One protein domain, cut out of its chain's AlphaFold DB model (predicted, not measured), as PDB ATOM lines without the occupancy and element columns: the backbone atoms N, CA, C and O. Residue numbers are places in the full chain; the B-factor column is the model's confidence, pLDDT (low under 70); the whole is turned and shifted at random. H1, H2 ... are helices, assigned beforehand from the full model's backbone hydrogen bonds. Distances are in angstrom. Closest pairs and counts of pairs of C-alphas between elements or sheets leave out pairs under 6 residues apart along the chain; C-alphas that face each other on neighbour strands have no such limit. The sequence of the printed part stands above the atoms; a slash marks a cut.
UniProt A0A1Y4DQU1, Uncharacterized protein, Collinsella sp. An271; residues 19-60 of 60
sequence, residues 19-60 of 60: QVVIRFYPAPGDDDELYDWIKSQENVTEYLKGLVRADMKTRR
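What this domain is: This is residues 19 to 60 of the 60 residues of an uncharacterized protein of Collinsella sp. An271 (UniProt A0A1Y4DQU1). Two helices, H1 and H2, meet near their ends in an open V, with a tight link at its corner. A first stretch with no named element, residues 19 to 29, runs off the plane of the V and turns back into H1. The printed part has 42 residues, with two named helices, H1 then H2, and no named strand; the class is all helix. It is loose, with a radius of gyration of the C-alphas of 12.2 A, and elongated, spanning 36 by 22 by 19 A.

Where its parts are: H1, residues 30 to 40, begins at C-alpha 30 (-35.697, 0.282, -42.226) and is 15.3 A long from first to last C-alpha. H2, residues 44 to 58, is 21.4 A long and ends at C-alpha 58 (-45.286, -22.243, -43.169).

How they stand to each other: H1 and H2 are close but not clearly touching; their closest C-alphas, those of Ile 38 and Val 44, are 6.2 A apart. They run opposite ways at a steep tilt of 66 degrees. In both helices every O i to N i+4 pair is within hydrogen-bond range.

The domain as a whole: The C-alphas farthest apart, of Pro 28 and Arg 60, are 35.8 A apart. The printed part has no cut. Residues 28 and 60 have pLDDT under 70.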
ATOM      1  N   GLN A  19     -47.265  -9.722 -22.737       88.44
ATOM      2  CA  GLN A  19     -46.896  -8.623 -23.626       88.44
ATOM      3  C   GLN A  19     -45.515  -8.880 -24.227       88.44
ATOM      4  O   GLN A  19     -44.597  -9.297 -23.524       88.44
ATOM      5  N   VAL A  20     -45.378  -8.587 -25.517       90.12
ATOM      6  CA  VAL A  20     -44.089  -8.452 -26.202       90.12
ATOM      7  C   VAL A  20     -43.902  -6.967 -26.493       90.12
ATOM      8  O   VAL A  20     -44.826  -6.317 -26.979       90.12
ATOM      9  N   VAL A  21     -42.740  -6.421 -26.138       90.81
ATOM     10  CA  VAL A  21     -42.382  -5.024 -26.411       90.81
ATOM     11  C   VAL A  21     -41.401  -5.009 -27.571       90.81
ATOM     12  O   VAL A  21     -40.348  -5.635 -27.483       90.81
ATOM     13  N   ILE A  22     -41.749  -4.284 -28.631       89.88
ATOM     14  CA  ILE A  22     -40.895  -4.044 -29.795       89.88
ATOM     15  C   ILE A  22     -40.493  -2.570 -29.746       89.88
ATOM     16  O   ILE A  22     -41.347  -1.712 -29.513       89.88
ATOM     17  N   ARG A  23     -39.197  -2.288 -29.885       90.12
ATOM     18  CA  ARG A  23     -38.661  -0.926 -29.940       90.12
ATOM     19  C   ARG A  23     -38.194  -0.666 -31.363       90.12
ATOM     20  O   ARG A  23     -37.472  -1.500 -31.891       90.12
ATOM     21  N   PHE A  24     -38.605   0.469 -31.907       88.88
ATOM     22  CA  PHE A  24     -38.127   1.006 -33.175       88.88
ATOM     23  C   PHE A  24     -37.219   2.177 -32.830       88.88
ATOM     24  O   PHE A  24     -37.609   3.037 -32.027       88.88
ATOM     25  N   TYR A  25     -35.988   2.152 -33.322       84.94
ATOM     26  CA  TYR A  25     -35.030   3.217 -33.062       84.94
ATOM     27  C   TYR A  25     -35.128   4.262 -34.175       84.94
ATOM     28  O   TYR A  25     -35.148   3.871 -35.336       84.94
ATOM     29  N   PRO A  26     -35.137   5.567 -33.841       74.81
ATOM     30  CA  PRO A  26     -35.165   6.637 -34.831       74.81
ATOM     31  C   PRO A  26     -33.786   6.750 -35.484       74.81
ATOM     32  O   PRO A  26     -32.956   7.586 -35.118       74.81
ATOM     33  N   ALA A  27     -33.503   5.820 -36.383       74.00
ATOM     34  CA  ALA A  27     -32.331   5.797 -37.227       74.00
ATOM     35  C   ALA A  27     -32.832   5.839 -38.674       74.00
ATOM     36  O   ALA A  27     -33.715   5.051 -39.013       74.00
ATOM     37  N   PRO A  28     -32.280   6.716 -39.532       59.88
ATOM     38  CA  PRO A  28     -32.657   6.743 -40.938       59.88
ATOM     39  C   PRO A  28     -32.495   5.348 -41.557       59.88
ATOM     40  O   PRO A  28     -31.390   4.799 -41.541       59.88
ATOM     41  N   GLY A  29     -33.586   4.783 -42.077       71.00
ATOM     42  CA  GLY A  29     -33.613   3.455 -42.695       71.00
ATOM     43  C   GLY A  29     -34.802   2.606 -42.243       71.00
ATOM     44  O   GLY A  29     -35.833   3.127 -41.819       71.00
ATOM     45  N   ASP A  30     -34.630   1.287 -42.334       76.19
ATOM     46  CA  ASP A  30     -35.697   0.282 -42.226       76.19
ATOM     47  C   ASP A  30     -36.570   0.389 -40.958       76.19
ATOM     48  O   ASP A  30     -37.757   0.082 -41.012       76.19
ATOM     49  N   ASP A  31     -36.026   0.822 -39.814       83.12
ATOM     50  CA  ASP A  31     -36.756   0.837 -38.533       83.12
ATOM     51  C   ASP A  31     -37.877   1.893 -38.494       83.12
ATOM     52  O   ASP A  31     -38.970   1.605 -37.992       83.12
ATOM     53  N   ASP A  32     -37.632   3.083 -39.052       85.81
ATOM     54  CA  ASP A  32     -38.636   4.153 -39.141       85.81
ATOM     55  C   ASP A  32     -39.738   3.771 -40.145       85.81
ATOM     56  O   ASP A  32     -40.929   3.888 -39.845       85.81
ATOM     57  N   GLU A  33     -39.363   3.204 -41.297       90.00
ATOM     58  CA  GLU A  33     -40.322   2.730 -42.305       90.00
ATOM     59  C   GLU A  33     -41.191   1.576 -41.779       90.00
ATOM     60  O   GLU A  33     -42.408   1.548 -41.995       90.00
ATOM     61  N   LEU A  34     -40.597   0.634 -41.036       90.00
ATOM     62  CA  LEU A  34     -41.323  -0.459 -40.383       90.00
ATOM     63  C   LEU A  34     -42.297   0.061 -39.327       90.00
ATOM     64  O   LEU A  34     -43.421  -0.448 -39.217       90.00
ATOM     65  N   TYR A  35     -41.880   1.060 -38.548       91.94
ATOM     66  CA  TYR A  35     -42.743   1.684 -37.557       91.94
ATOM     67  C   TYR A  35     -43.954   2.351 -38.214       91.94
ATOM     68  O   TYR A  35     -45.093   2.061 -37.821       91.94
ATOM     69  N   ASP A  36     -43.725   3.175 -39.236       92.81
ATOM     70  CA  ASP A  36     -44.778   3.881 -39.967       92.81
ATOM     71  C   ASP A  36     -45.730   2.903 -40.666       92.81
ATOM     72  O   ASP A  36     -46.956   3.035 -40.567       92.81
ATOM     73  N   TRP A  37     -45.191   1.851 -41.285       93.94
ATOM     74  CA  TRP A  37     -45.994   0.810 -41.919       93.94
ATOM     75  C   TRP A  37     -46.917   0.109 -40.925       93.94
ATOM     76  O   TRP A  37     -48.122  -0.014 -41.168       93.94
ATOM     77  N   ILE A  38     -46.380  -0.341 -39.787       93.56
ATOM     78  CA  ILE A  38     -47.186  -0.998 -38.755       93.56
ATOM     79  C   ILE A  38     -48.238  -0.023 -38.230       93.56
ATOM     80  O   ILE A  38     -49.397  -0.406 -38.083       93.56
ATOM     81  N   LYS A  39     -47.870   1.238 -37.986       93.31
ATOM     82  CA  LYS A  39     -48.795   2.269 -37.506       93.31
ATOM     83  C   LYS A  39     -49.909   2.619 -38.485       93.31
ATOM     84  O   LYS A  39     -50.970   3.028 -38.021       93.31
ATOM     85  N   SER A  40     -49.700   2.429 -39.785       96.12
ATOM     86  CA  SER A  40     -50.732   2.652 -40.802       96.12
ATOM     87  C   SER A  40     -51.852   1.598 -40.802       96.12
ATOM     88  O   SER A  40     -52.911   1.831 -41.380       96.12
ATOM     89  N   GLN A  41     -51.654   0.447 -40.147       97.06
ATOM     90  CA  GLN A  41     -52.656  -0.619 -40.097       97.06
ATOM     91  C   GLN A  41     -53.813  -0.259 -39.155       97.06
ATOM     92  O   GLN A  41     -53.585   0.154 -38.017       97.06
ATOM     93  N   GLU A  42     -55.054  -0.523 -39.576       94.31
ATOM     94  CA  GLU A  42     -56.266  -0.272 -38.775       94.31
ATOM     95  C   GLU A  42     -56.214  -0.970 -37.402       94.31
ATOM     96  O   GLU A  42     -56.565  -0.389 -36.374       94.31
ATOM     97  N   ASN A  43     -55.706  -2.209 -37.367       95.81
ATOM     98  CA  ASN A  43     -55.493  -2.966 -36.138       95.81
ATOM     99  C   ASN A  43     -54.114  -3.638 -36.118       95.81
ATOM    100  O   ASN A  43     -53.945  -4.795 -36.507       95.81
ATOM    101  N   VAL A  44     -53.133  -2.924 -35.565       94.25
ATOM    102  CA  VAL A  44     -51.751  -3.398 -35.364       94.25
ATOM    103  C   VAL A  44     -51.680  -4.768 -34.687       94.25
ATOM    104  O   VAL A  44     -50.885  -5.625 -35.071       94.25
ATOM    105  N   THR A  45     -52.500  -4.995 -33.656       92.44
ATOM    106  CA  THR A  45     -52.433  -6.238 -32.875       92.44
ATOM    107  C   THR A  45     -52.892  -7.431 -33.700       92.44
ATOM    108  O   THR A  45     -52.288  -8.504 -33.632       92.44
ATOM    109  N   GLU A  46     -53.976  -7.263 -34.450       95.56
ATOM    110  CA  GLU A  46     -54.497  -8.308 -35.322       95.56
ATOM    111  C   GLU A  46     -53.564  -8.573 -36.500       95.56
ATOM    112  O   GLU A  46     -53.243  -9.737 -36.747       95.56
ATOM    113  N   TYR A  47     -53.047  -7.515 -37.126       96.38
ATOM    114  CA  TYR A  47     -52.058  -7.597 -38.198       96.38
ATOM    115  C   TYR A  47     -50.833  -8.424 -37.780       96.38
ATOM    116  O   TYR A  47     -50.532  -9.452 -38.391       96.38
ATOM    117  N   LEU A  48     -50.183  -8.056 -36.667       94.88
ATOM    118  CA  LEU A  48     -49.000  -8.770 -36.173       94.88
ATOM    119  C   LEU A  48     -49.313 -10.228 -35.807       94.88
ATOM    120  O   LEU A  48     -48.548 -11.133 -36.141       94.88
ATOM    121  N   LYS A  49     -50.454 -10.495 -35.157       94.69
ATOM    122  CA  LYS A  49     -50.875 -11.875 -34.855       94.69
ATOM    123  C   LYS A  49     -51.162 -12.676 -36.125       94.69
ATOM    124  O   LYS A  49     -50.917 -13.880 -36.132       94.69
ATOM    125  N   GLY A  50     -51.684 -12.040 -37.171       96.94
ATOM    126  CA  GLY A  50     -51.892 -12.640 -38.487       96.94
ATOM    127  C   GLY A  50     -50.577 -13.108 -39.102       96.94
ATOM    128  O   GLY A  50     -50.456 -14.287 -39.437       96.94
ATOM    129  N   LEU A  51     -49.576 -12.222 -39.145       95.38
ATOM    130  CA  LEU A  51     -48.238 -12.533 -39.656       95.38
ATOM    131  C   LEU A  51     -47.580 -13.690 -38.896       95.38
ATOM    132  O   LEU A  51     -47.132 -14.654 -39.511       95.38
ATOM    133  N   VAL A  52     -47.596 -13.650 -37.558       95.25
ATOM    134  CA  VAL A  52     -47.018 -14.724 -36.730       95.25
ATOM    135  C   VAL A  52     -47.730 -16.058 -36.971       95.25
ATOM    136  O   VAL A  52     -47.078 -17.089 -37.102       95.25
ATOM    137  N   ARG A  53     -49.069 -16.069 -37.070       97.00
ATOM    138  CA  ARG A  53     -49.814 -17.304 -37.373       97.00
ATOM    139  C   ARG A  53     -49.478 -17.858 -38.755       97.00
ATOM    140  O   ARG A  53     -49.459 -19.076 -38.904       97.00
ATOM    141  N   ALA A  54     -49.283 -16.997 -39.751       96.88
ATOM    142  CA  ALA A  54     -48.901 -17.419 -41.095       96.88
ATOM    143  C   ALA A  54     -47.497 -18.046 -41.092       96.88
ATOM    144  O   ALA A  54     -47.355 -19.185 -41.526       96.88
ATOM    145  N   ASP A  55     -46.511 -17.375 -40.488       96.88
ATOM    146  CA  ASP A  55     -45.143 -17.894 -40.323       96.88
ATOM    147  C   ASP A  55     -45.127 -19.251 -39.593       96.88
ATOM    148  O   ASP A  55     -44.517 -20.210 -40.065       96.88
ATOM    149  N   MET A  56     -45.891 -19.389 -38.503       95.81
ATOM    150  CA  MET A  56     -46.027 -20.661 -37.781       95.81
ATOM    151  C   MET A  56     -46.582 -21.802 -38.645       95.81
ATOM    152  O   MET A  56     -46.233 -22.957 -38.411       95.81
ATOM    153  N   LYS A  57     -47.476 -21.506 -39.597       95.94
ATOM    154  CA  LYS A  57     -48.042 -22.517 -40.503       95.94
ATOM    155  C   LYS A  57     -47.050 -22.922 -41.584       95.94
ATOM    156  O   LYS A  57     -46.994 -24.096 -41.908       95.94
ATOM    157  N   THR A  58     -46.282 -21.976 -42.120       94.06
ATOM    158  CA  THR A  58     -45.286 -22.243 -43.169       94.06
ATOM    159  C   THR A  58     -44.096 -23.054 -42.655       94.06
ATOM    160  O   THR A  58     -43.480 -23.788 -43.418       94.06
ATOM    161  N   ARG A  59     -43.773 -22.953 -41.361       82.31
ATOM    162  CA  ARG A  59     -42.694 -23.729 -40.720       82.31
ATOM    163  C   ARG A  59     -43.074 -25.167 -40.350       82.31
ATOM    164  O   ARG A  59     -42.236 -25.871 -39.787       82.31
ATOM    165  N   ARG A  60     -44.325 -25.568 -40.571       56.19
ATOM    166  CA  ARG A  60     -44.882 -26.858 -40.154       56.19
ATOM    167  C   ARG A  60     -45.073 -27.777 -41.348       56.19
ATOM    168  O   ARG A  60     -44.858 -28.990 -41.147       56.19
TER     169      ARG A  60